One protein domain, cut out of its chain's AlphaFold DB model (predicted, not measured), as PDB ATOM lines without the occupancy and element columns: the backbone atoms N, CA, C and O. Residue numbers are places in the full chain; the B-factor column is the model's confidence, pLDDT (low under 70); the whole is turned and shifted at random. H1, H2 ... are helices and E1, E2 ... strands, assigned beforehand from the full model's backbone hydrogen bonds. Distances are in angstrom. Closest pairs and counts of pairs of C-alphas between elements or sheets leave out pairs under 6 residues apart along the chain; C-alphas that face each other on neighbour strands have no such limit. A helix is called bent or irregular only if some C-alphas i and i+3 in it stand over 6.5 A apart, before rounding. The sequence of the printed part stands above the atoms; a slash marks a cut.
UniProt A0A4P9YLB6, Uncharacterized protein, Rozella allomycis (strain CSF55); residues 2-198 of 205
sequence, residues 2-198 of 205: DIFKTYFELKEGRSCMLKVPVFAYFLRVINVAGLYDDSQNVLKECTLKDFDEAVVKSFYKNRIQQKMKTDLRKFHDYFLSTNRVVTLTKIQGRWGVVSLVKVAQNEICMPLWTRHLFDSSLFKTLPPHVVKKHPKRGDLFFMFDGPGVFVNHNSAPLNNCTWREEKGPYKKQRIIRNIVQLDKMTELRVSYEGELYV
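Overview. This is residues 2 to 198 of the 205 residues of an uncharacterized protein of Rozella allomycis (strain CSF55) (UniProt A0A4P9YLB6). One half of the domain is a curled six-stranded sheet, like part of a barrel; the other is a group of four crossed helices, H1 to H4, with the small hairpin E1 E2 beside the last residues of H4. Short H6 sits near the middle of the whole, between the sheet and H4 with the hairpin. The 197 printed residues hold six named helices and eight named strands, in the order H1 H2 H3 H4 E1 E2 E3 H5 E4 E5 H6 E6 E7 E8; the class is mixed, and the large sheet, E6 E7 E3 E5 E4 E8, is antiparallel. The whole is compact and rounded, with a radius of gyration of the C-alphas of 16.6 A and spans of 46 by 41 by 38 A.

Arrangement. H1, residues 2 to 13, touches H2, residues 22 to 32, with its residues 3 to 7 alone, at a steep tilt of 55 degrees; the closest C-alphas, of Phe 4 and Ala 24, are 5.0 A apart. H2 touches H3, residues 48 to 58, about perpendicular at 89 degrees, closest at the C-alphas of Val 29 and Val 55, 5.8 A. H2 also touches H4, residues 66 to 79, closest at the C-alphas of Phe 26 and Leu 72, 6.3 A. The closest C-alphas of H4 and E1, residues 86 to 91, are those of Phe 79 and Thr 87, 4.5 A. E1 and E2, residues 94 to 99, form a hairpin, with N 89 and O 96 at 2.9 A. E3, residues 109 to 119, is staggered: residues 109 to 112 pair with E7, residues 172 to 178 (N 110 and O 176, 2.8 A), and 113 to 119 with E5, residues 140 to 145 (N 113 and O 145, 2.8 A). E3, H5, residues 120 to 125, and E4, residues 129 to 133, make a split strand-helix-strand unit, two strands running the same way with E5 between them, its crossover right-handed. H5 is irregular, only just, with C-alphas 121 and 124 7.0 A apart. E5 pairs with E4 (N 142 and O 132, 2.8 A), E4 with edge strand E8, residues 195 to 197 (N 129 and O 197, 3.1 A), and E7 with edge strand E6, residues 161 to 167 (N 164 and O 175, 2.9 A). H6, residues 147 to 150, is on the sheet at a height of 5.9 A, over none of its strands. Every O i to N i+4 pair is within hydrogen-bond range in H1, H2 and H3, 8 of 10 in H4, and 0 of 2 in H5, which has 2 of 3 O i to N i+3 pairs.

Along the chain. H1 begins at C-alpha 2 (149.465, 208.505, 133.048). H4 measures 20.3 A and E3 29.8 A, from C-alpha 109 (170.318, 201.645, 115.176). E6 and E7 measure 18.7 A and 18.9 A. E8 ends at C-alpha 197 (151.446, 192.313, 125.701).

Size, cuts and confidence. The farthest C-alphas, of Ser 39 and Lys 136, are 47.3 A apart. The printed part has no cut; the links H2 to H3 and E7 to E8 are long. Mean pLDDT of the printed part is 86.2; residues 13 to 18, 60 to 63, 155 to 158, 168 to 170 and 193 to 198 are under 70.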
ATOM      1  N   ASP A   2     150.025 209.739 132.491       75.06
ATOM      2  CA  ASP A   2     149.465 208.505 133.048       75.06
ATOM      3  C   ASP A   2     150.484 207.373 133.094       75.06
ATOM      4  O   ASP A   2     150.731 206.854 134.167       75.06
ATOM      5  N   ILE A   3     151.222 207.108 132.009       78.75
ATOM      6  CA  ILE A   3     152.221 206.022 131.978       78.75
ATOM      7  C   ILE A   3     153.252 206.127 133.120       78.75
ATOM      8  O   ILE A   3     153.493 205.152 133.824       78.75
ATOM      9  N   PHE A   4     153.871 207.299 133.328       84.81
ATOM     10  CA  PHE A   4     154.845 207.468 134.416       84.81
ATOM     11  C   PHE A   4     154.184 207.301 135.785       84.81
ATOM     12  O   PHE A   4     154.752 206.634 136.645       84.81
ATOM     13  N   LYS A   5     152.997 207.891 135.972       83.50
ATOM     14  CA  LYS A   5     152.234 207.803 137.218       83.50
ATOM     15  C   LYS A   5     151.875 206.346 137.533       83.50
ATOM     16  O   LYS A   5     152.237 205.883 138.604       83.50
ATOM     17  N   THR A   6     151.330 205.603 136.571       82.88
ATOM     18  CA  THR A   6     151.013 204.173 136.687       82.88
ATOM     19  C   THR A   6     152.236 203.359 137.106       82.88
ATOM     20  O   THR A   6     152.187 202.634 138.095       82.88
ATOM     21  N   TYR A   7     153.374 203.511 136.417       84.25
ATOM     22  CA  TYR A   7     154.597 202.792 136.797       84.25
ATOM     23  C   TYR A   7     155.119 203.188 138.182       84.25
ATOM     24  O   TYR A   7     155.675 202.351 138.895       84.25
ATOM     25  N   PHE A   8     154.997 204.464 138.548       82.75
ATOM     26  CA  PHE A   8     155.455 204.971 139.835       82.75
ATOM     27  C   PHE A   8     154.586 204.447 140.986       82.75
ATOM     28  O   PHE A   8     155.126 203.911 141.948       82.75
ATOM     29  N   GLU A   9     153.264 204.502 140.846       81.88
ATOM     30  CA  GLU A   9     152.301 203.982 141.822       81.88
ATOM     31  C   GLU A   9     152.432 202.466 141.999       81.88
ATOM     32  O   GLU A   9     152.482 201.981 143.128       81.88
ATOM     33  N   LEU A  10     152.594 201.709 140.905       77.31
ATOM     34  CA  LEU A  10     152.848 200.263 140.970       77.31
ATOM     35  C   LEU A  10     154.116 199.926 141.759       77.31
ATOM     36  O   LEU A  10     154.152 198.932 142.484       77.31
ATOM     37  N   LYS A  11     155.161 200.749 141.617       76.94
ATOM     38  CA  LYS A  11     156.415 200.584 142.354       76.94
ATOM     39  C   LYS A  11     156.244 200.883 143.847       76.94
ATOM     40  O   LYS A  11     156.885 200.222 144.656       76.94
ATOM     41  N   GLU A  12     155.446 201.883 144.217       74.00
ATOM     42  CA  GLU A  12     155.229 202.243 145.626       74.00
ATOM     43  C   GLU A  12     154.261 201.286 146.336       74.00
ATOM     44  O   GLU A  12     154.470 200.960 147.502       74.00
ATOM     45  N   GLY A  13     153.241 200.785 145.633       66.38
ATOM     46  CA  GLY A  13     152.203 199.919 146.200       66.38
ATOM     47  C   GLY A  13     152.573 198.437 146.343       66.38
ATOM     48  O   GLY A  13     151.788 197.672 146.902       66.38
ATOM     49  N   ARG A  14     153.731 197.988 145.838       61.72
ATOM     50  CA  ARG A  14     154.152 196.575 145.897       61.72
ATOM     51  C   ARG A  14     155.629 196.438 146.279       61.72
ATOM     52  O   ARG A  14     156.486 197.103 145.712       61.72
ATOM     53  N   SER A  15     155.951 195.469 147.142       50.75
ATOM     54  CA  SER A  15     157.328 195.072 147.534       50.75
ATOM     55  C   SER A  15     158.129 194.383 146.397       50.75
ATOM     56  O   SER A  15     159.015 193.561 146.624       50.75
ATOM     57  N   CYS A  16     157.781 194.635 145.133       50.53
ATOM     58  CA  CYS A  16     158.224 193.835 143.992       50.53
ATOM     59  C   CYS A  16     159.378 194.466 143.191       50.53
ATOM     60  O   CYS A  16     159.628 195.669 143.226       50.53
ATOM     61  N   MET A  17     160.062 193.624 142.408       58.59
ATOM     62  CA  MET A  17     161.229 193.915 141.552       58.59
ATOM     63  C   MET A  17     160.987 194.927 140.406       58.59
ATOM     64  O   MET A  17     161.896 195.175 139.602       58.59
ATOM     65  N   LEU A  18     159.794 195.519 140.309       68.31
ATOM     66  CA  LEU A  18     159.428 196.444 139.243       68.31
ATOM     67  C   LEU A  18     160.026 197.833 139.515       68.31
ATOM     68  O   LEU A  18     159.704 198.507 140.490       68.31
ATOM     69  N   LYS A  19     160.918 198.283 138.629       79.00
ATOM     70  CA  LYS A  19     161.425 199.663 138.633       79.00
ATOM     71  C   LYS A  19     160.744 200.429 137.504       79.00
ATOM     72  O   LYS A  19     160.480 199.851 136.455       79.00
ATOM     73  N   VAL A  20     160.531 201.729 137.703       85.94
ATOM     74  CA  VAL A  20     160.028 202.621 136.649       85.94
ATOM     75  C   VAL A  20     161.013 202.607 135.461       85.94
ATOM     76  O   VAL A  20     162.207 202.858 135.683       85.94
ATOM     77  N   PRO A  21     160.559 202.314 134.227       88.69
ATOM     78  CA  PRO A  21     161.408 202.311 133.033       88.69
ATOM     79  C   PRO A  21     161.959 203.691 132.686       88.69
ATOM     80  O   PRO A  21     161.308 204.709 132.925       88.69
ATOM     81  N   VAL A  22     163.135 203.742 132.059       91.94
ATOM     82  CA  VAL A  22     163.782 205.001 131.658       91.94
ATOM     83  C   VAL A  22     162.918 205.771 130.666       91.94
ATOM     84  O   VAL A  22     162.797 206.988 130.799       91.94
ATOM     85  N   PHE A  23     162.270 205.092 129.713       92.69
ATOM     86  CA  PHE A  23     161.385 205.771 128.764       92.69
ATOM     87  C   PHE A  23     160.262 206.547 129.479       92.69
ATOM     88  O   PHE A  23     159.873 207.620 129.028       92.69
ATOM     89  N   ALA A  24     159.764 206.059 130.622       91.25
ATOM     90  CA  ALA A  24     158.724 206.747 131.383       91.25
ATOM     91  C   ALA A  24     159.269 208.032 132.030       91.25
ATOM     92  O   ALA A  24     158.596 209.066 132.004       91.25
ATOM     93  N   TYR A  25     160.506 207.998 132.548       93.06
ATOM     94  CA  TYR A  25     161.209 209.212 132.980       93.06
ATOM     95  C   TYR A  25     161.374 210.192 131.813       93.06
ATOM     96  O   TYR A  25     161.099 211.377 131.973       93.06
ATOM     97  N   PHE A  26     161.762 209.706 130.632       95.44
ATOM     98  CA  PHE A  26     161.928 210.537 129.440       95.44
ATOM     99  C   PHE A  26     160.625 211.233 129.025       95.44
ATOM    100  O   PHE A  26     160.610 212.449 128.839       95.44
ATOM    101  N   LEU A  27     159.506 210.502 128.980       94.00
ATOM    102  CA  LEU A  27     158.191 211.087 128.702       94.00
ATOM    103  C   LEU A  27     157.789 212.134 129.749       94.00
ATOM    104  O   LEU A  27     157.149 213.130 129.409       94.00
ATOM    105  N   ARG A  28     158.148 211.945 131.024       93.38
ATOM    106  CA  ARG A  28     157.923 212.967 132.057       93.38
ATOM    107  C   ARG A  28     158.724 214.238 131.762       93.38
ATOM    108  O   ARG A  28     158.145 215.315 131.857       93.38
ATOM    109  N   VAL A  29     159.994 214.109 131.367       94.81
ATOM    110  CA  VAL A  29     160.861 215.249 131.015       94.81
ATOM    111  C   VAL A  29     160.301 216.029 129.833       94.81
ATOM    112  O   VAL A  29     160.134 217.237 129.946       94.81
ATOM    113  N   ILE A  30     159.943 215.344 128.741       95.31
ATOM    114  CA  ILE A  30     159.346 215.975 127.551       95.31
ATOM    115  C   ILE A  30     158.117 216.802 127.920       95.31
ATOM    116  O   ILE A  30     157.995 217.946 127.491       95.31
ATOM    117  N   ASN A  31     157.217 216.226 128.721       92.06
ATOM    118  CA  ASN A  31     155.975 216.892 129.102       92.06
ATOM    119  C   ASN A  31     156.233 218.119 129.985       92.06
ATOM    120  O   ASN A  31     155.678 219.178 129.726       92.06
ATOM    121  N   VAL A  32     157.083 217.996 131.012       90.69
ATOM    122  CA  VAL A  32     157.408 219.116 131.918       90.69
ATOM    123  C   VAL A  32     158.111 220.251 131.174       90.69
ATOM    124  O   VAL A  32     157.889 221.416 131.488       90.69
ATOM    125  N   ALA A  33     158.947 219.921 130.193       92.62
ATOM    126  CA  ALA A  33     159.668 220.901 129.393       92.62
ATOM    127  C   ALA A  33     158.875 221.440 128.191       92.62
ATOM    128  O   ALA A  33     159.383 222.310 127.492       92.62
ATOM    129  N   GLY A  34     157.661 220.940 127.924       94.75
ATOM    130  CA  GLY A  34     156.862 221.376 126.772       94.75
ATOM    131  C   GLY A  34     157.546 221.113 125.424       94.75
ATOM    132  O   GLY A  34     157.462 221.933 124.510       94.75
ATOM    133  N   LEU A  35     158.265 219.989 125.309       96.00
ATOM    134  CA  LEU A  35     159.074 219.663 124.126       96.00
ATOM    135  C   LEU A  35     158.281 219.000 122.999       96.00
ATOM    136  O   LEU A  35     158.846 218.750 121.942       96.00
ATOM    137  N   TYR A  36     157.001 218.694 123.195       96.31
ATOM    138  CA  TYR A  36     156.156 218.219 122.105       96.31
ATOM    139  C   TYR A  36     155.577 219.406 121.331       96.31
ATOM    140  O   TYR A  36     155.101 220.367 121.935       96.31
ATOM    141  N   ASP A  37     155.661 219.361 120.005       95.94
ATOM    142  CA  ASP A  37     155.017 220.315 119.112       95.94
ATOM    143  C   ASP A  37     153.751 219.682 118.531       95.94
ATOM    144  O   ASP A  37     153.823 218.836 117.638       95.94
ATOM    145  N   ASP A  38     152.589 220.087 119.043       94.06
ATOM    146  CA  ASP A  38     151.298 219.577 118.574       94.06
ATOM    147  C   ASP A  38     150.985 219.993 117.129       94.06
ATOM    148  O   ASP A  38     150.295 219.266 116.421       94.06
ATOM    149  N   SER A  39     151.516 221.131 116.661       95.12
ATOM    150  CA  SER A  39     151.267 221.615 115.295       95.12
ATOM    151  C   SER A  39     152.053 220.814 114.262       95.12
ATOM    152  O   SER A  39     151.552 220.535 113.176       95.12
ATOM    153  N   GLN A  40     153.283 220.424 114.600       94.00
ATOM    154  CA  GLN A  40     154.128 219.591 113.739       94.00
ATOM    155  C   GLN A  40     153.997 218.089 114.031       94.00
ATOM    156  O   GLN A  40     154.550 217.270 113.297       94.00
ATOM    157  N   ASN A  41     153.273 217.722 115.091       95.44
ATOM    158  CA  ASN A  41     153.100 216.356 115.579       95.44
ATOM    159  C   ASN A  41     154.439 215.631 115.844       95.44
ATOM    160  O   ASN A  41     154.571 214.437 115.566       95.44
ATOM    161  N   VAL A  42     155.452 216.342 116.350       96.62
ATOM    162  CA  VAL A  42     156.805 215.813 116.618       96.62
ATOM    163  C   VAL A  42     157.444 216.465 117.846       96.62
ATOM    164  O   VAL A  42     156.991 217.502 118.322       96.62
ATOM    165  N   LEU A  43     158.534 215.891 118.368       97.62
ATOM    166  CA  LEU A  43     159.336 216.560 119.400       97.62
ATOM    167  C   LEU A  43     160.179 217.709 118.829       97.62
ATOM    168  O   LEU A  43     160.876 217.551 117.823       97.62
ATOM    169  N   LYS A  44     160.203 218.841 119.537       96.81
ATOM    170  CA  LYS A  44     161.145 219.952 119.342       96.81
ATOM    171  C   LYS A  44     162.557 219.502 119.674       96.81
ATOM    172  O   LYS A  44     162.762 218.579 120.464       96.81
ATOM    173  N   GLU A  45     163.537 220.088 119.008       96.19
ATOM    174  CA  GLU A  45     164.933 219.895 119.392       96.19
ATOM    175  C   GLU A  45     165.267 220.727 120.627       96.19
ATOM    176  O   GLU A  45     164.628 221.745 120.899       96.19
ATOM    177  N   CYS A  46     166.255 220.283 121.391       96.12
ATOM    178  CA  CYS A  46     166.831 221.074 122.464       96.12
ATOM    179  C   CYS A  46     168.312 220.751 122.635       96.12
ATOM    180  O   CYS A  46     168.812 219.726 122.164       96.12
ATOM    181  N   THR A  47     169.030 221.648 123.304       96.12
ATOM    182  CA  THR A  47     170.422 221.380 123.650       96.12
ATOM    183  C   THR A  47     170.498 220.388 124.809       96.12
ATOM    184  O   THR A  47     169.594 220.300 125.646       96.12
ATOM    185  N   LEU A  48     171.633 219.693 124.932       95.38
ATOM    186  CA  LEU A  48     171.873 218.796 126.067       95.38
ATOM    187  C   LEU A  48     171.795 219.536 127.413       95.38
ATOM    188  O   LEU A  48     171.368 218.954 128.409       95.38
ATOM    189  N   LYS A  49     172.183 220.817 127.445       94.81
ATOM    190  CA  LYS A  49     172.097 221.655 128.644       94.81
ATOM    191  C   LYS A  49     170.638 221.875 129.049       94.81
ATOM    192  O   LYS A  49     170.291 221.602 130.196       94.81
ATOM    193  N   ASP A  50     169.790 222.294 128.112       94.31
ATOM    194  CA  ASP A  50     168.362 222.519 128.374       94.31
ATOM    195  C   ASP A  50     167.667 221.217 128.791       94.31
ATOM    196  O   ASP A  50     166.827 221.203 129.693       94.31
ATOM    197  N   PHE A  51     168.060 220.095 128.179       95.44
ATOM    198  CA  PHE A  51     167.580 218.774 128.563       95.44
ATOM    199  C   PHE A  51     167.991 218.397 129.992       95.44
ATOM    200  O   PHE A  51     167.144 217.974 130.780       95.44
ATOM    201  N   ASP A  52     169.262 218.569 130.362       92.81
ATOM    202  CA  ASP A  52     169.744 218.282 131.718       92.81
ATOM    203  C   ASP A  52     169.036 219.177 132.763       92.81
ATOM    204  O   ASP A  52     168.658 218.697 133.838       92.81
ATOM    205  N   GLU A  53     168.764 220.448 132.445       92.31
ATOM    206  CA  GLU A  53     167.960 221.342 133.290       92.31
ATOM    207  C   GLU A  53     166.508 220.862 133.431       92.31
ATOM    208  O   GLU A  53     165.956 220.851 134.536       92.31
ATOM    209  N   ALA A  54     165.887 220.418 132.337       92.88
ATOM    210  CA  ALA A  54     164.547 219.840 132.350       92.88
ATOM    211  C   ALA A  54     164.477 218.549 133.178       92.88
ATOM    212  O   ALA A  54     163.501 218.335 133.904       92.88
ATOM    213  N   VAL A  55     165.514 217.706 133.129       92.75
ATOM    214  CA  VAL A  55     165.647 216.526 133.993       92.75
ATOM    215  C   VAL A  55     165.681 216.954 135.461       92.75
ATOM    216  O   VAL A  55     164.922 216.422 136.271       92.75
ATOM    217  N   VAL A  56     166.502 217.942 135.826       90.12
ATOM    218  CA  VAL A  56     166.557 218.443 137.210       90.12
ATOM    219  C   VAL A  56     165.206 219.009 137.647       90.12
ATOM    220  O   VAL A  56     164.722 218.636 138.710       90.12
ATOM    221  N   LYS A  57     164.554 219.840 136.828       89.38
ATOM    222  CA  LYS A  57     163.220 220.391 137.128       89.38
ATOM    223  C   LYS A  57     162.172 219.291 137.308       89.38
ATOM    224  O   LYS A  57     161.395 219.327 138.259       89.38
ATOM    225  N   SER A  58     162.192 218.274 136.447       89.06
ATOM    226  CA  SER A  58     161.238 217.157 136.481       89.06
ATOM    227  C   SER A  58     161.344 216.310 137.748       89.06
ATOM    228  O   SER A  58     160.348 215.723 138.175       89.06
ATOM    229  N   PHE A  59     162.536 216.236 138.348       86.75
ATOM    230  CA  PHE A  59     162.834 215.328 139.455       86.75
ATOM    231  C   PHE A  59     163.550 216.020 140.622       86.75
ATOM    232  O   PHE A  59     164.256 215.366 141.377       86.75
ATOM    233  N   TYR A  60     163.339 217.325 140.803       69.50
ATOM    234  CA  TYR A  60     164.081 218.208 141.717       69.50
ATOM    235  C   TYR A  60     164.367 217.607 143.106       69.50
ATOM    236  O   TYR A  60     165.497 217.659 143.589       69.50
ATOM    237  N   LYS A  61     163.362 216.977 143.733       59.44
ATOM    238  CA  LYS A  61     163.477 216.341 145.063       59.44
ATOM    239  C   LYS A  61     163.878 214.860 145.023       59.44
ATOM    240  O   LYS A  61     164.338 214.316 146.022       59.44
ATOM    241  N   ASN A  62     163.733 214.212 143.873       67.69
ATOM    242  CA  ASN A  62     163.976 212.787 143.689       67.69
ATOM    243  C   ASN A  62     165.332 212.596 143.015       67.69
ATOM    244  O   ASN A  62     165.462 212.731 141.800       67.69
ATOM    245  N   ARG A  63     166.362 212.260 143.801       68.31
ATOM    246  CA  ARG A  63     167.703 211.985 143.268       68.31
ATOM    247  C   ARG A  63     167.638 210.850 142.243       68.31
ATOM    248  O   ARG A  63     167.559 209.675 142.597       68.31
ATOM    249  N   ILE A  64     167.702 211.201 140.961       82.12
ATOM    250  CA  ILE A  64     167.851 210.222 139.890       82.12
ATOM    251  C   ILE A  64     169.274 209.665 139.936       82.12
ATOM    252  O   ILE A  64     170.250 210.419 139.974       82.12
ATOM    253  N   GLN A  65     169.395 208.340 139.895       83.88
ATOM    254  CA  GLN A  65     170.685 207.654 139.858       83.88
ATOM    255  C   GLN A  65     171.492 208.036 138.609       83.88
ATOM    256  O   GLN A  65     170.930 208.193 137.525       83.88
ATOM    257  N   GLN A  66     172.822 208.093 138.729       85.62
ATOM    258  CA  GLN A  66     173.704 208.489 137.623       85.62
ATOM    259  C   GLN A  66     173.494 207.645 136.359       85.62
ATOM    260  O   GLN A  66     173.418 208.185 135.260       85.62
ATOM    261  N   LYS A  67     173.301 206.329 136.518       88.12
ATOM    262  CA  LYS A  67     172.990 205.420 135.407       88.12
ATOM    263  C   LYS A  67     171.742 205.850 134.630       88.12
ATOM    264  O   LYS A  67     171.771 205.881 133.408       88.12
ATOM    265  N   MET A  68     170.678 206.224 135.336       88.25
ATOM    266  CA  MET A  68     169.430 206.675 134.723       88.25
ATOM    267  C   MET A  68     169.626 207.996 133.965       88.25
ATOM    268  O   MET A  68     169.081 208.143 132.880       88.25
ATOM    269  N   LYS A  69     170.464 208.917 134.463       90.00
ATOM    270  CA  LYS A  69     170.836 210.130 133.709       90.00
ATOM    271  C   LYS A  69     171.565 209.786 132.410       90.00
ATOM    272  O   LYS A  69     171.196 210.284 131.353       90.00
ATOM    273  N   THR A  70     172.557 208.894 132.465       91.81
ATOM    274  CA  THR A  70     173.267 208.416 131.265       91.81
ATOM    275  C   THR A  70     172.321 207.745 130.272       91.81
ATOM    276  O   THR A  70     172.454 207.928 129.066       91.81
ATOM    277  N   ASP A  71     171.353 206.979 130.765       93.56
ATOM    278  CA  ASP A  71     170.359 206.330 129.921       93.56
ATOM    279  C   ASP A  71     169.382 207.340 129.297       93.56
ATOM    280  O   ASP A  71     169.096 207.233 128.110       93.56
ATOM    281  N   LEU A  72     168.933 208.356 130.046       95.38
ATOM    282  CA  LEU A  72     168.097 209.451 129.535       95.38
ATOM    283  C   LEU A  72     168.789 210.248 128.428       95.38
ATOM    284  O   LEU A  72     168.146 210.599 127.444       95.38
ATOM    285  N   ARG A  73     170.101 210.479 128.546       95.25
ATOM    286  CA  ARG A  73     170.877 211.157 127.498       95.25
ATOM    287  C   ARG A  73     170.831 210.422 126.163       95.25
ATOM    288  O   ARG A  73     170.737 211.067 125.133       95.25
ATOM    289  N   LYS A  74     170.755 209.086 126.167       95.38
ATOM    290  CA  LYS A  74     170.548 208.339 124.919       95.38
ATOM    291  C   LYS A  74     169.224 208.714 124.259       95.38
ATOM    292  O   LYS A  74     169.198 208.898 123.055       95.38
ATOM    293  N   PHE A  75     168.135 208.875 125.014       97.62
ATOM    294  CA  PHE A  75     166.870 209.336 124.428       97.62
ATOM    295  C   PHE A  75     166.982 210.752 123.855       97.62
ATOM    296  O   PHE A  75     166.441 211.004 122.783       97.62
ATOM    297  N   HIS A  76     167.708 211.652 124.528       97.56
ATOM    298  CA  HIS A  76     168.013 212.973 123.978       97.56
ATOM    299  C   HIS A  76     168.749 212.862 122.636       97.56
ATOM    300  O   HIS A  76     168.316 213.460 121.657       97.56
ATOM    301  N   ASP A  77     169.803 212.051 122.563       97.00
ATOM    302  CA  ASP A  77     170.617 211.933 121.352       97.00
ATOM    303  C   ASP A  77     169.786 211.455 120.150       97.00
ATOM    304  O   ASP A  77     169.906 212.026 119.066       97.00
ATOM    305  N   TYR A  78     168.887 210.481 120.353       97.12
ATOM    306  CA  TYR A  78     168.003 209.990 119.288       97.12
ATOM    307  C   TYR A  78     166.871 210.944 118.931       97.12
ATOM    308  O   TYR A  78     166.521 211.013 117.761       97.12
ATOM    309  N   PHE A  79     166.248 211.607 119.908       98.12
ATOM    310  CA  PHE A  79     164.939 212.232 119.693       98.12
ATOM    311  C   PHE A  79     164.907 213.743 119.882       98.12
ATOM    312  O   PHE A  79     163.943 214.363 119.449       98.12
ATOM    313  N   LEU A  80     165.907 214.350 120.517       98.00
ATOM    314  CA  LEU A  80     165.915 215.774 120.879       98.00
ATOM    315  C   LEU A  80     167.142 216.535 120.366       98.00
ATOM    316  O   LEU A  80     167.079 217.755 120.279       98.00
ATOM    317  N   SER A  81     168.230 215.851 120.012       96.44
ATOM    318  CA  SER A  81     169.435 216.517 119.516       96.44
ATOM    319  C   SER A  81     169.198 217.223 118.174       96.44
ATOM    320  O   SER A  81     168.410 216.762 117.353       96.44
ATOM    321  N   THR A  82     169.925 218.312 117.915       91.69
ATOM    322  CA  THR A  82     169.837 219.081 116.655       91.69
ATOM    323  C   THR A  82     170.186 218.249 115.412       91.69
ATOM    324  O   THR A  82     169.653 218.474 114.334       91.69
ATOM    325  N   ASN A  83     171.052 217.239 115.559       93.19
ATOM    326  CA  ASN A  83     171.495 216.375 114.455       93.19
ATOM    327  C   ASN A  83     170.727 215.046 114.390       93.19
ATOM    328  O   ASN A  83     171.179 214.092 113.753       93.19
ATOM    329  N   ARG A  84     169.593 214.940 115.087       95.25
ATOM    330  CA  ARG A  84     168.790 213.718 115.099       95.25
ATOM    331  C   ARG A  84     168.234 213.420 113.705       95.25
ATOM    332  O   ARG A  84     167.742 214.297 112.998       95.25
ATOM    333  N   VAL A  85     168.237 212.144 113.343       96.94
ATOM    334  CA  VAL A  85     167.634 211.650 112.093       96.94
ATOM    335  C   VAL A  85     166.239 211.065 112.304       96.94
ATOM    336  O   VAL A  85     165.510 210.833 111.342       96.94
ATOM    337  N   VAL A  86     165.850 210.849 113.563       97.88
ATOM    338  CA  VAL A  86     164.532 210.360 113.972       97.88
ATOM    339  C   VAL A  86     163.950 211.236 115.074       97.88
ATOM    340  O   VAL A  86     164.656 211.996 115.729       97.88
ATOM    341  N   THR A  87     162.645 211.131 115.292       97.94
ATOM    342  CA  THR A  87     161.959 211.772 116.419       97.94
ATOM    343  C   THR A  87     160.754 210.947 116.853       97.94
ATOM    344  O   THR A  87     160.374 209.988 116.173       97.94
ATOM    345  N   LEU A  88     160.155 211.316 117.987       97.31
ATOM    346  CA  LEU A  88     158.872 210.763 118.407       97.31
ATOM    347  C   LEU A  88     157.712 211.595 117.869       97.31
ATOM    348  O   LEU A  88     157.776 212.822 117.830       97.31
ATOM    349  N   THR A  89     156.630 210.905 117.534       95.94
ATOM    350  CA  THR A  89     155.363 211.467 117.056       95.94
ATOM    351  C   THR A  89     154.184 210.738 117.703       95.94
ATOM    352  O   THR A  89     154.354 209.649 118.264       95.94
ATOM    353  N   LYS A  90     152.986 211.323 117.643       92.88
ATOM    354  CA  LYS A  90     151.737 210.655 118.010       92.88
ATOM    355  C   LYS A  90     151.051 210.085 116.772       92.88
ATOM    356  O   LYS A  90     150.685 210.817 115.859       92.88
ATOM    357  N   ILE A  91     150.834 208.773 116.771       87.44
ATOM    358  CA  ILE A  91     150.180 208.016 115.699       87.44
ATOM    359  C   ILE A  91     149.032 207.250 116.340       87.44
ATOM    360  O   ILE A  91     149.257 206.395 117.196       87.44
ATOM    361  N   GLN A  92     147.796 207.615 115.986       83.94
ATOM    362  CA  GLN A  92     146.581 207.047 116.591       83.94
ATOM    363  C   GLN A  92     146.613 207.111 118.137       83.94
ATOM    364  O   GLN A  92     146.344 206.136 118.832       83.94
ATOM    365  N   GLY A  93     147.045 208.251 118.690       82.50
ATOM    366  CA  GLY A  93     147.158 208.479 120.140       82.50
ATOM    367  C   GLY A  93     148.376 207.832 120.822       82.50
ATOM    368  O   GLY A  93     148.732 208.202 121.948       82.50
ATOM    369  N   ARG A  94     149.084 206.924 120.142       85.56
ATOM    370  CA  ARG A  94     150.265 206.224 120.669       85.56
ATOM    371  C   ARG A  94     151.550 206.914 120.233       85.56
ATOM    372  O   ARG A  94     151.586 207.596 119.217       85.56
ATOM    373  N   TRP A  95     152.608 206.776 121.028       92.19
ATOM    374  CA  TRP A  95     153.932 207.236 120.607       92.19
ATOM    375  C   TRP A  95     154.474 206.313 119.513       92.19
ATOM    376  O   TRP A  95     154.345 205.099 119.630       92.19
ATOM    377  N   GLY A  96     155.074 206.889 118.480       94.00
ATOM    378  CA  GLY A  96     155.781 206.180 117.418       94.00
ATOM    379  C   GLY A  96     157.074 206.899 117.059       94.00
ATOM    380  O   GLY A  96     157.275 208.052 117.450       94.00
ATOM    381  N   VAL A  97     157.948 206.226 116.313       96.88
ATOM    382  CA  VAL A  97     159.197 206.806 115.803       96.88
ATOM    383  C   VAL A  97     159.050 207.062 114.310       96.88
ATOM    384  O   VAL A  97     158.663 206.159 113.575       96.88
ATOM    385  N   VAL A  98     159.413 208.257 113.853       97.06
ATOM    386  CA  VAL A  98     159.489 208.603 112.423       97.06
ATOM    387  C   VAL A  98     160.883 209.099 112.064       97.06
ATOM    388  O   VAL A  98     161.587 209.661 112.907       97.06
ATOM    389  N   SER A  99     161.282 208.913 110.809       97.31
ATOM    390  CA  SER A  99     162.451 209.580 110.230       97.31
ATOM    391  C   SER A  99     162.166 211.070 110.000       97.31
ATOM    392  O   SER A  99     161.089 211.451 109.554       97.31
ATOM    393  N   LEU A 100     163.136 211.941 110.268       96.88
ATOM    394  CA  LEU A 100     163.042 213.379 109.965       96.88
ATOM    395  C   LEU A 100     163.649 213.746 108.610       96.88
ATOM    396  O   LEU A 100     163.347 214.799 108.044       96.88
ATOM    397  N   VAL A 101     164.492 212.865 108.088       96.44
ATOM    398  CA  VAL A 101     165.216 213.010 106.826       96.44
ATOM    399  C   VAL A 101     165.137 211.703 106.044       96.44
ATOM    400  O   VAL A 101     164.621 210.702 106.541       96.44
ATOM    401  N   LYS A 102     165.639 211.712 104.810       97.62
ATOM    402  CA  LYS A 102     165.882 210.476 104.071       97.62
ATOM    403  C   LYS A 102     167.047 209.733 104.729       97.62
ATOM    404  O   LYS A 102     168.089 210.340 104.955       97.62
ATOM    405  N   VAL A 103     166.863 208.452 105.024       97.06
ATOM    406  CA  VAL A 103     167.824 207.627 105.771       97.06
ATOM    407  C   VAL A 103     168.165 206.385 104.961       97.06
ATOM    408  O   VAL A 103     167.269 205.696 104.463       97.06
ATOM    409  N   ALA A 104     169.454 206.086 104.826       97.25
ATOM    410  CA  ALA A 104     169.925 204.911 104.110       97.25
ATOM    411  C   ALA A 104     169.668 203.625 104.909       97.25
ATOM    412  O   ALA A 104     169.494 203.628 106.128       97.25
ATOM    413  N   GLN A 105     169.654 202.487 104.218       95.50
ATOM    414  CA  GLN A 105     169.532 201.181 104.860       95.50
ATOM    415  C   GLN A 105     170.617 200.984 105.939       95.50
ATOM    416  O   GLN A 105     171.783 201.288 105.707       95.50
ATOM    417  N   ASN A 106     170.245 200.408 107.088       94.00
ATOM    418  CA  ASN A 106     171.119 200.093 108.228       94.00
ATOM    419  C   ASN A 106     171.721 201.285 108.998       94.00
ATOM    420  O   ASN A 106     172.558 201.048 109.875       94.00
ATOM    421  N   GLU A 107     171.306 202.519 108.712       94.94
ATOM    422  CA  GLU A 107     171.834 203.741 109.334       94.94
ATOM    423  C   GLU A 107     171.233 204.019 110.724       94.94
ATOM    424  O   GLU A 107     171.948 204.397 111.653       94.94
ATOM    425  N   ILE A 108     169.937 203.764 110.920       95.38
ATOM    426  CA  ILE A 108     169.306 203.858 112.241       95.38
ATOM    427  C   ILE A 108     169.591 202.582 113.016       95.38
ATOM    428  O   ILE A 108     169.293 201.481 112.563       95.38
ATOM    429  N   CYS A 109     170.094 202.735 114.236       93.81
ATOM    430  CA  CYS A 109     170.318 201.645 115.176       93.81
ATOM    431  C   CYS A 109     169.875 202.100 116.565       93.81
ATOM    432  O   CYS A 109     170.632 202.786 117.238       93.81
ATOM    433  N   MET A 110     168.666 201.752 117.005       94.19
ATOM    434  CA  MET A 110     168.119 202.157 118.305       94.19
ATOM    435  C   MET A 110     168.247 201.039 119.338       94.19
ATOM    436  O   MET A 110     167.792 199.925 119.081       94.19
ATOM    437  N   PRO A 111     168.809 201.294 120.528       92.12
ATOM    438  CA  PRO A 111     169.007 200.239 121.501       92.12
ATOM    439  C   PRO A 111     167.708 199.874 122.227       92.12
ATOM    440  O   PRO A 111     166.919 200.737 122.616       92.12
ATOM    441  N   LEU A 112     167.562 198.574 122.472       89.19
ATOM    442  CA  LEU A 112     166.561 197.953 123.328       89.19
ATOM    443  C   LEU A 112     167.263 197.336 124.536       89.19
ATOM    444  O   LEU A 112     168.093 196.430 124.431       89.19
ATOM    445  N   TRP A 113     166.945 197.830 125.719       87.94
ATOM    446  CA  TRP A 113     167.493 197.331 126.969       87.94
ATOM    447  C   TRP A 113     166.526 196.365 127.611       87.94
ATOM    448  O   TRP A 113     165.328 196.594 127.652       87.94
ATOM    449  N   THR A 114     167.062 195.311 128.196       81.44
ATOM    450  CA  THR A 114     166.297 194.419 129.061       81.44
ATOM    451  C   THR A 114     166.564 194.846 130.489       81.44
ATOM    452  O   THR A 114     167.719 194.821 130.919       81.44
ATOM    453  N   ARG A 115     165.535 195.317 131.198       75.62
ATOM    454  CA  ARG A 115     165.751 195.972 132.498       75.62
ATOM    455  C   ARG A 115     164.990 195.388 133.665       75.62
ATOM    456  O   ARG A 115     165.542 195.360 134.764       75.62
ATOM    457  N   HIS A 116     163.745 194.991 133.457       76.94
ATOM    458  CA  HIS A 116     162.819 194.790 134.566       76.94
ATOM    459  C   HIS A 116     162.258 193.384 134.525       76.94
ATOM    460  O   HIS A 116     161.838 192.948 133.460       76.94
ATOM    461  N   LEU A 117     162.302 192.709 135.672       78.38
ATOM    462  CA  LEU A 117     161.722 191.392 135.886       78.38
ATOM    463  C   LEU A 117     160.431 191.530 136.675       78.38
ATOM    464  O   LEU A 117     160.399 192.251 137.672       78.38
ATOM    465  N   PHE A 118     159.404 190.824 136.235       80.81
ATOM    466  CA  PHE A 118     158.093 190.792 136.867       80.81
ATOM    467  C   PHE A 118     157.412 189.465 136.544       80.81
ATOM    468  O   PHE A 118     157.821 188.771 135.618       80.81
ATOM    469  N   ASP A 119     156.417 189.094 137.334       83.44
ATOM    470  CA  ASP A 119     155.593 187.914 137.088       83.44
ATOM    471  C   ASP A 119     154.368 188.247 136.215       83.44
ATOM    472  O   ASP A 119     154.015 189.413 136.017       83.44
ATOM    473  N   SER A 120     153.702 187.214 135.693       81.94
ATOM    474  CA  SER A 120     152.503 187.363 134.855       81.94
ATOM    475  C   SER A 120     151.303 187.985 135.575       81.94
ATOM    476  O   SER A 120     150.422 188.529 134.909       81.94
ATOM    477  N   SER A 121     151.249 187.980 136.916       82.50
ATOM    478  CA  SER A 121     150.133 188.590 137.661       82.50
ATOM    479  C   SER A 121     150.062 190.106 137.461       82.50
ATOM    480  O   SER A 121     149.009 190.717 137.652       82.50
ATOM    481  N   LEU A 122     151.176 190.720 137.051       79.00
ATOM    482  CA  LEU A 122     151.274 192.151 136.794       79.00
ATOM    483  C   LEU A 122     150.781 192.559 135.404       79.00
ATOM    484  O   LEU A 122     150.545 193.749 135.201       79.00
ATOM    485  N   PHE A 123     150.569 191.619 134.477       80.00
ATOM    486  CA  PHE A 123     150.167 191.917 133.096       80.00
ATOM    487  C   PHE A 123     148.933 192.822 133.048       80.00
ATOM    488  O   PHE A 123     149.011 193.910 132.492       80.00
ATOM    489  N   LYS A 124     147.865 192.465 133.774       76.00
ATOM    490  CA  LYS A 124     146.597 193.223 133.814       76.00
ATOM    491  C   LYS A 124     146.707 194.658 134.343       76.00
ATOM    492  O   LYS A 124     145.752 195.416 134.259       76.00
ATOM    493  N   THR A 125     147.829 195.008 134.966       76.50
ATOM    494  CA  THR A 125     148.045 196.328 135.580       76.50
ATOM    495  C   THR A 125     149.120 197.144 134.873       76.50
ATOM    496  O   THR A 125     149.246 198.342 135.122       76.50
ATOM    497  N   LEU A 126     149.926 196.502 134.026       77.69
ATOM    498  CA  LEU A 126     151.007 197.152 133.306       77.69
ATOM    499  C   LEU A 126     150.460 197.761 132.012       77.69
ATOM    500  O   LEU A 126     149.717 197.092 131.297       77.69
ATOM    501  N   PRO A 127     150.874 198.989 131.653       74.38
ATOM    502  CA  PRO A 127     150.505 199.544 130.358       74.38
ATOM    503  C   PRO A 127     151.095 198.680 129.230       74.38
ATOM    504  O   PRO A 127     152.107 198.015 129.459       74.38
ATOM    505  N   PRO A 128     150.536 198.708 128.007       73.31
ATOM    506  CA  PRO A 128     151.028 197.912 126.883       73.31
ATOM    507  C   PRO A 128     152.542 198.043 126.668       73.31
ATOM    508  O   PRO A 128     153.085 199.152 126.642       73.31
ATOM    509  N   HIS A 129     153.233 196.910 126.530       76.81
ATOM    510  CA  HIS A 129     154.690 196.861 126.414       76.81
ATOM    511  C   HIS A 129     155.164 195.553 125.775       76.81
ATOM    512  O   HIS A 129     154.481 194.530 125.781       76.81
ATOM    513  N   VAL A 130     156.376 195.581 125.218       73.81
ATOM    514  CA  VAL A 130     157.004 194.375 124.670       73.81
ATOM    515  C   VAL A 130     157.631 193.581 125.809       73.81
ATOM    516  O   VAL A 130     158.494 194.100 126.532       73.81
ATOM    517  N   VAL A 131     157.223 192.318 125.935       79.00
ATOM    518  CA  VAL A 131     157.702 191.412 126.976       79.00
ATOM    519  C   VAL A 131     158.330 190.163 126.390       79.00
ATOM    520  O   VAL A 131     158.099 189.775 125.246       79.00
ATOM    521  N   LYS A 132     159.184 189.520 127.181       81.12
ATOM    522  CA  LYS A 132     159.720 188.204 126.836       81.12
ATOM    523  C   LYS A 132     159.869 187.359 128.082       81.12
ATOM    524  O   LYS A 132     160.481 187.807 129.054       81.12
ATOM    525  N   LYS A 133     159.360 186.129 128.038       82.44
ATOM    526  CA  LYS A 133     159.535 185.158 129.119       82.44
ATOM    527  C   LYS A 133     161.020 184.949 129.426       82.44
ATOM    528  O   LYS A 133     161.865 184.871 128.529       82.44
ATOM    529  N   HIS A 134     161.362 184.893 130.709       82.38
ATOM    530  CA  HIS A 134     162.725 184.691 131.169       82.38
ATOM    531  C   HIS A 134     163.153 183.247 130.849       82.38
ATOM    532  O   HIS A 134     162.572 182.308 131.388       82.38
ATOM    533  N   PRO A 135     164.242 183.019 130.089       78.69
ATOM    534  CA  PRO A 135     164.568 181.692 129.553       78.69
ATOM    535  C   PRO A 135     164.882 180.639 130.627       78.69
ATOM    536  O   PRO A 135     164.730 179.451 130.389       78.69
ATOM    537  N   LYS A 136     165.359 181.069 131.804       83.06
ATOM    538  CA  LYS A 136     165.743 180.185 132.923       83.06
ATOM    539  C   LYS A 136     164.909 180.318 134.205       83.06
ATOM    540  O   LYS A 136     165.210 179.634 135.173       83.06
ATOM    541  N   ARG A 137     163.949 181.247 134.280       78.44
ATOM    542  CA  ARG A 137     163.262 181.591 135.544       78.44
ATOM    543  C   ARG A 137     161.749 181.591 135.354       78.44
ATOM    544  O   ARG A 137     161.113 182.606 135.604       78.44
ATOM    545  N   GLY A 138     161.231 180.446 134.900       78.00
ATOM    546  CA  GLY A 138     159.801 180.128 134.849       78.00
ATOM    547  C   GLY A 138     158.922 181.305 134.425       78.00
ATOM    548  O   GLY A 138     159.125 181.869 133.352       78.00
ATOM    549  N   ASP A 139     157.985 181.672 135.296       80.00
ATOM    550  CA  ASP A 139     156.935 182.677 135.073       80.00
ATOM    551  C   ASP A 139     157.384 184.128 135.272       80.00
ATOM    552  O   ASP A 139     156.559 185.025 135.443       80.00
ATOM    553  N   LEU A 140     158.695 184.383 135.247       83.56
ATOM    554  CA  LEU A 140     159.204 185.744 135.163       83.56
ATOM    555  C   LEU A 140     159.297 186.192 133.709       83.56
ATOM    556  O   LEU A 140     159.734 185.453 132.830       83.56
ATOM    557  N   PHE A 141     158.977 187.452 133.480       84.56
ATOM    558  CA  PHE A 141     159.035 188.129 132.198       84.56
ATOM    559  C   PHE A 141     159.969 189.322 132.300       84.56
ATOM    560  O   PHE A 141     160.099 189.951 133.350       84.56
ATOM    561  N   PHE A 142     160.639 189.624 131.194       81.50
ATOM    562  CA  PHE A 142     161.400 190.846 131.053       81.50
ATOM    563  C   PHE A 142     160.641 191.884 130.244       81.50
ATOM    564  O   PHE A 142     160.106 191.560 129.188       81.50
ATOM    565  N   MET A 143     160.719 193.139 130.680       84.56
ATOM    566  CA  MET A 143     160.263 194.292 129.906       84.56
ATOM    567  C   MET A 143     161.446 194.920 129.173       84.56
ATOM    568  O   MET A 143     162.548 195.071 129.733       84.56
ATOM    569  N   PHE A 144     161.192 195.302 127.923       86.38
ATOM    570  CA  PHE A 144     162.102 196.125 127.144       86.38
ATOM    571  C   PHE A 144     161.967 197.615 127.480       86.38
ATOM    572  O   PHE A 144     160.899 198.112 127.812       86.38
ATOM    573  N   ASP A 145     163.087 198.320 127.403       88.88
ATOM    574  CA  ASP A 145     163.224 199.759 127.631       88.88
ATOM    575  C   ASP A 145     164.244 200.323 126.625       88.88
ATOM    576  O   ASP A 145     164.819 199.586 125.823       88.88
ATOM    577  N   GLY A 146     164.526 201.618 126.690       92.19
ATOM    578  CA  GLY A 146     165.423 202.317 125.777       92.19
ATOM    579  C   GLY A 146     164.692 202.944 124.588       92.19
ATOM    580  O   GLY A 146     163.494 202.727 124.420       92.19
ATOM    581  N   PRO A 147     165.398 203.731 123.760       94.75
ATOM    582  CA  PRO A 147     164.813 204.439 122.623       94.75
ATOM    583  C   PRO A 147     164.021 203.541 121.667       94.75
ATOM    584  O   PRO A 147     162.966 203.942 121.188       94.75
ATOM    585  N   GLY A 148     164.481 202.304 121.440       93.12
ATOM    586  CA  GLY A 148     163.808 201.375 120.533       93.12
ATOM    587  C   GLY A 148     162.401 200.961 120.981       93.12
ATOM    588  O   GLY A 148     161.624 200.512 120.150       93.12
ATOM    589  N   VAL A 149     162.035 201.131 122.257       90.06
ATOM    590  CA  VAL A 149     160.712 200.717 122.765       90.06
ATOM    591  C   VAL A 149     159.556 201.514 122.144       90.06
ATOM    592  O   VAL A 149     158.411 201.087 122.216       90.06
ATOM    593  N   PHE A 150     159.853 202.668 121.537       92.81
ATOM    594  CA  PHE A 150     158.867 203.512 120.861       92.81
ATOM    595  C   PHE A 150     158.597 203.112 119.404       92.81
ATOM    596  O   PHE A 150     157.709 203.684 118.776       92.81
ATOM    597  N   VAL A 151     159.362 202.179 118.832       92.25
ATOM    598  CA  VAL A 151     159.101 201.689 117.472       92.25
ATOM    599  C   VAL A 151     157.925 200.742 117.528       92.25
ATOM    600  O   VAL A 151     158.013 199.707 118.179       92.25
ATOM    601  N   ASN A 152     156.848 201.082 116.830       88.75
ATOM    602  CA  ASN A 152     155.610 200.333 116.927       88.75
ATOM    603  C   ASN A 152     155.668 198.976 116.214       88.75
ATOM    604  O   ASN A 152     156.359 198.788 115.206       88.75
ATOM    605  N   HIS A 153     154.837 198.058 116.709       85.25
ATOM    606  CA  HIS A 153     154.601 196.767 116.082       85.25
ATOM    607  C   HIS A 153     153.958 196.919 114.700       85.25
ATOM    608  O   HIS A 153     153.122 197.806 114.491       85.25
ATOM    609  N   ASN A 154     154.282 195.998 113.799       83.50
ATOM    610  CA  ASN A 154     153.465 195.670 112.640       83.50
ATOM    611  C   ASN A 154     153.491 194.149 112.401       83.50
ATOM    612  O   ASN A 154     154.564 193.538 112.376       83.50
ATOM    613  N   SER A 155     152.310 193.548 112.239       65.62
ATOM    614  CA  SER A 155     152.117 192.110 111.994       65.62
ATOM    615  C   SER A 155     152.214 191.729 110.507       65.62
ATOM    616  O   SER A 155     152.329 190.551 110.180       65.62
ATOM    617  N   ALA A 156     152.192 192.715 109.604       60.88
ATOM    618  CA  ALA A 156     152.232 192.549 108.149       60.88
ATOM    619  C   ALA A 156     153.679 192.569 107.581       60.88
ATOM    620  O   ALA A 156     154.595 193.057 108.248       60.88
ATOM    621  N   PRO A 157     153.927 192.109 106.331       57.03
ATOM    622  CA  PRO A 157     155.283 191.987 105.766       57.03
ATOM    623  C   PRO A 157     155.999 193.321 105.476       57.03
ATOM    624  O   PRO A 157     157.169 193.318 105.109       57.03
ATOM    625  N   LEU A 158     155.340 194.467 105.662       68.50
ATOM    626  CA  LEU A 158     155.865 195.811 105.372       68.50
ATOM    627  C   LEU A 158     156.772 196.370 106.486       68.50
ATOM    628  O   LEU A 158     156.800 197.576 106.738       68.50
ATOM    629  N   ASN A 159     157.506 195.507 107.190       85.62
ATOM    630  CA  ASN A 159     158.456 195.957 108.198       85.62
ATOM    631  C   ASN A 159     159.637 196.654 107.526       85.62
ATOM    632  O   ASN A 159     160.366 196.058 106.737       85.62
ATOM    633  N   ASN A 160     159.839 197.922 107.867       93.25
ATOM    634  CA  ASN A 160     160.994 198.690 107.417       93.25
ATOM    635  C   ASN A 160     162.140 198.667 108.438       93.25
ATOM    636  O   ASN A 160     163.253 199.094 108.127       93.25
ATOM    637  N   CYS A 161     161.890 198.112 109.626       93.56
ATOM    638  CA  CYS A 161     162.881 197.818 110.645       93.56
ATOM    639  C   CYS A 161     162.875 196.339 111.037       93.56
ATOM    640  O   CYS A 161     161.892 195.620 110.876       93.56
ATOM    641  N   THR A 162     163.988 195.892 111.606       89.94
ATOM    642  CA  THR A 162     164.143 194.557 112.181       89.94
ATOM    643  C   THR A 162     164.720 194.644 113.586       89.94
ATOM    644  O   THR A 162     165.460 195.577 113.922       89.94
ATOM    645  N   TRP A 163     164.385 193.652 114.400       87.06
ATOM    646  CA  TRP A 163     164.985 193.426 115.702       87.06
ATOM    647  C   TRP A 163     166.253 192.582 115.533       87.06
ATOM    648  O   TRP A 163     166.250 191.601 114.798       87.06
ATOM    649  N   ARG A 164     167.364 192.950 116.184       84.12
ATOM    650  CA  ARG A 164     168.598 192.139 116.162       84.12
ATOM    651  C   ARG A 164     169.216 191.996 117.539       84.12
ATOM    652  O   ARG A 164     169.284 192.959 118.302       84.12
ATOM    653  N   GLU A 165     169.746 190.805 117.817       84.50
ATOM    654  CA  GLU A 165     170.746 190.601 118.866       84.50
ATOM    655  C   GLU A 165     172.149 190.694 118.257       84.50
ATOM    656  O   GLU A 165     172.585 189.805 117.530       84.50
ATOM    657  N   GLU A 166     172.884 191.751 118.584       82.56
ATOM    658  CA  GLU A 166     174.268 191.931 118.153       82.56
ATOM    659  C   GLU A 166     175.237 191.589 119.296       82.56
ATOM    660  O   GLU A 166     174.987 191.881 120.473       82.56
ATOM    661  N   LYS A 167     176.368 190.952 118.972       78.12
ATOM    662  CA  LYS A 167     177.457 190.747 119.937       78.12
ATOM    663  C   LYS A 167     178.217 192.063 120.098       78.12
ATOM    664  O   LYS A 167     179.016 192.423 119.244       78.12
ATOM    665  N   GLY A 168     177.974 192.770 121.198       69.88
ATOM    666  CA  GLY A 168     178.830 193.876 121.614       69.88
ATOM    667  C   GLY A 168     180.105 193.375 122.310       69.88
ATOM    668  O   GLY A 168     180.154 192.215 122.727       69.88
ATOM    669  N   PRO A 169     181.102 194.252 122.526       64.75
ATOM    670  CA  PRO A 169     182.404 193.880 123.095       64.75
ATOM    671  C   PRO A 169     182.324 193.269 124.503       64.75
ATOM    672  O   PRO A 169     183.172 192.467 124.873       64.75
ATOM    673  N   TYR A 170     181.287 193.604 125.277       68.69
ATOM    674  CA  TYR A 170     181.132 193.136 126.663       68.69
ATOM    675  C   TYR A 170     179.844 192.346 126.918       68.69
ATOM    676  O   TYR A 170     179.702 191.702 127.954       68.69
ATOM    677  N   LYS A 171     178.859 192.437 126.018       75.94
ATOM    678  CA  LYS A 171     177.553 191.781 126.161       75.94
ATOM    679  C   LYS A 171     176.777 191.814 124.854       75.94
ATOM    680  O   LYS A 171     176.969 192.712 124.034       75.94
ATOM    681  N   LYS A 172     175.826 190.888 124.722       78.31
ATOM    682  CA  LYS A 172     174.781 190.978 123.700       78.31
ATOM    683  C   LYS A 172     173.992 192.277 123.871       78.31
ATOM    684  O   LYS A 172     173.603 192.631 124.988       78.31
ATOM    685  N   GLN A 173     173.766 192.975 122.770       83.06
ATOM    686  CA  GLN A 173     172.924 194.160 122.698       83.06
ATOM    687  C   GLN A 173     171.734 193.853 121.804       83.06
ATOM    688  O   GLN A 173     171.879 193.201 120.776       83.06
ATOM    689  N   ARG A 174     170.554 194.300 122.221       87.62
ATOM    690  CA  ARG A 174     169.355 194.239 121.393       87.62
ATOM    691  C   ARG A 174     169.155 195.602 120.776       87.62
ATOM    692  O   ARG A 174     169.289 196.608 121.476       87.62
ATOM    693  N   ILE A 175     168.862 195.626 119.488       90.81
ATOM    694  CA  ILE A 175     168.660 196.859 118.742       90.81
ATOM    695  C   ILE A 175     167.478 196.723 117.788       90.81
ATOM    696  O   ILE A 175     167.092 195.616 117.410       90.81
ATOM    697  N   ILE A 176     166.950 197.866 117.374       92.25
ATOM    698  CA  ILE A 176     166.099 198.003 116.201       92.25
ATOM    699  C   ILE A 176     166.906 198.713 115.129       92.25
ATOM    700  O   ILE A 176     167.484 199.769 115.393       92.25
ATOM    701  N   ARG A 177     166.940 198.137 113.930       93.81
ATOM    702  CA  ARG A 177     167.675 198.674 112.787       93.81
ATOM    703  C   ARG A 177     166.773 198.766 111.569       93.81
ATOM    704  O   ARG A 177     166.009 197.833 111.325       93.81
ATOM    705  N   ASN A 178     166.868 199.843 110.794       95.12
ATOM    706  CA  ASN A 178     166.131 199.936 109.536       95.12
ATOM    707  C   ASN A 178     166.749 199.008 108.475       95.12
ATOM    708  O   ASN A 178     167.963 198.995 108.276       95.12
ATOM    709  N   ILE A 179     165.912 198.225 107.797       94.62
ATOM    710  CA  ILE A 179     166.324 197.221 106.799       94.62
ATOM    711  C   ILE A 179     166.078 197.655 105.361       94.62
ATOM    712  O   ILE A 179     166.506 196.963 104.442       94.62
ATOM    713  N   VAL A 180     165.459 198.815 105.171       94.88
ATOM    714  CA  VAL A 180     165.283 199.485 103.881       94.88
ATOM    715  C   VAL A 180     165.622 200.968 104.032       94.88
ATOM    716  O   VAL A 180     165.737 201.478 105.152       94.88
ATOM    717  N   GLN A 181     165.798 201.658 102.908       96.69
ATOM    718  CA  GLN A 181     165.846 203.117 102.893       96.69
ATOM    719  C   GLN A 181     164.507 203.679 103.390       96.69
ATOM    720  O   GLN A 181     163.451 203.158 103.034       96.69
ATOM    721  N   LEU A 182     164.555 204.738 104.194       96.69
ATOM    722  CA  LEU A 182     163.371 205.439 104.685       96.69
ATOM    723  C   LEU A 182     163.308 206.825 104.054       96.69
ATOM    724  O   LEU A 182     164.307 207.547 104.050       96.69
ATOM    725  N   ASP A 183     162.135 207.216 103.572       97.06
ATOM    726  CA  ASP A 183     161.874 208.602 103.192       97.06
ATOM    727  C   ASP A 183     161.553 209.438 104.433       97.06
ATOM    728  O   ASP A 183     161.293 208.899 105.510       97.06
ATOM    729  N   LYS A 184     161.572 210.765 104.301       96.25
ATOM    730  CA  LYS A 184     161.231 211.684 105.393       96.25
ATOM    731  C   LYS A 184     159.802 211.426 105.898       96.25
ATOM    732  O   LYS A 184     158.888 211.246 105.105       96.25
ATOM    733  N   MET A 185     159.625 211.458 107.218       95.38
ATOM    734  CA  MET A 185     158.380 211.176 107.948       95.38
ATOM    735  C   MET A 185     157.858 209.741 107.810       95.38
ATOM    736  O   MET A 185     156.719 209.462 108.180       95.38
ATOM    737  N   THR A 186     158.688 208.807 107.343       95.38
ATOM    738  CA  THR A 186     158.333 207.386 107.362       95.38
ATOM    739  C   THR A 186     158.347 206.887 108.800       95.38
ATOM    740  O   THR A 186     159.353 207.015 109.499       95.38
ATOM    741  N   GLU A 187     157.248 206.287 109.247       95.31
ATOM    742  CA  GLU A 187     157.205 205.634 110.552       95.31
ATOM    743  C   GLU A 187     158.026 204.349 110.545       95.31
ATOM    744  O   GLU A 187     157.893 203.506 109.658       95.31
ATOM    745  N   LEU A 188     158.843 204.172 111.575       94.62
ATOM    746  CA  LEU A 188     159.578 202.945 111.806       94.62
ATOM    747  C   LEU A 188     158.637 201.885 112.390       94.62
ATOM    748  O   LEU A 188     157.979 202.104 113.408       94.62
ATOM    749  N   ARG A 189     158.615 200.711 111.757       92.31
ATOM    750  CA  ARG A 189     157.770 199.569 112.119       92.31
ATOM    751  C   ARG A 189     158.588 198.288 112.170       92.31
ATOM    752  O   ARG A 189     159.435 198.052 111.305       92.31
ATOM    753  N   VAL A 190     158.326 197.462 113.178       89.69
ATOM    754  CA  VAL A 190     159.031 196.193 113.390       89.69
ATOM    755  C   VAL A 190     158.063 195.098 113.837       89.69
ATOM    756  O   VAL A 190     157.108 195.355 114.571       89.69
ATOM    757  N   SER A 191     158.328 193.848 113.461       85.12
ATOM    758  CA  SER A 191     157.679 192.718 114.126       85.12
ATOM    759  C   SER A 191     158.350 192.485 115.474       85.12
ATOM    760  O   SER A 191     159.575 192.375 115.558       85.12
ATOM    761  N   TYR A 192     157.568 192.430 116.547       77.06
ATOM    762  CA  TYR A 192     158.123 192.107 117.849       77.06
ATOM    763  C   TYR A 192     158.385 190.599 117.890       77.06
ATOM    764  O   TYR A 192     157.457 189.803 117.881       77.06
ATOM    765  N   GLU A 193     159.651 190.189 117.972       67.44
ATOM    766  CA  GLU A 193     160.056 188.781 118.168       67.44
ATOM    767  C   GLU A 193     159.856 188.292 119.626       67.44
ATOM    768  O   GLU A 193     160.609 187.468 120.169       67.44
ATOM    769  N   GLY A 194     158.880 188.878 120.317       61.00
ATOM    770  CA  GLY A 194     158.490 188.582 121.689       61.00
ATOM    771  C   GLY A 194     156.972 188.531 121.803       61.00
ATOM    772  O   GLY A 194     156.260 188.844 120.854       61.00
ATOM    773  N   GLU A 195     156.478 188.148 122.973       63.03
ATOM    774  CA  GLU A 195     155.051 188.238 123.266       63.03
ATOM    775  C   GLU A 195     154.726 189.731 123.413       63.03
ATOM    776  O   GLU A 195     155.185 190.401 124.342       63.03
ATOM    777  N   LEU A 196     154.017 190.299 122.435       63.09
ATOM    778  CA  LEU A 196     153.472 191.639 122.582       63.09
ATOM    779  C   LEU A 196     152.336 191.558 123.594       63.09
ATOM    780  O   LEU A 196     151.276 191.021 123.281       63.09
ATOM    781  N   TYR A 197     152.548 192.110 124.784       63.16
ATOM    782  CA  TYR A 197     151.446 192.313 125.701       63.16
ATOM    783  C   TYR A 197     150.765 193.635 125.352       63.16
ATOM    784  O   TYR A 197     151.261 194.723 125.665       63.16
ATOM    785  N   VAL A 198     149.633 193.532 124.663       59.81
ATOM    786  CA  VAL A 198     148.646 194.606 124.620       59.81
ATOM    787  C   VAL A 198     147.648 194.283 125.718       59.81
ATOM    788  O   VAL A 198     147.126 193.173 125.760       59.81
TER     789      VAL A 198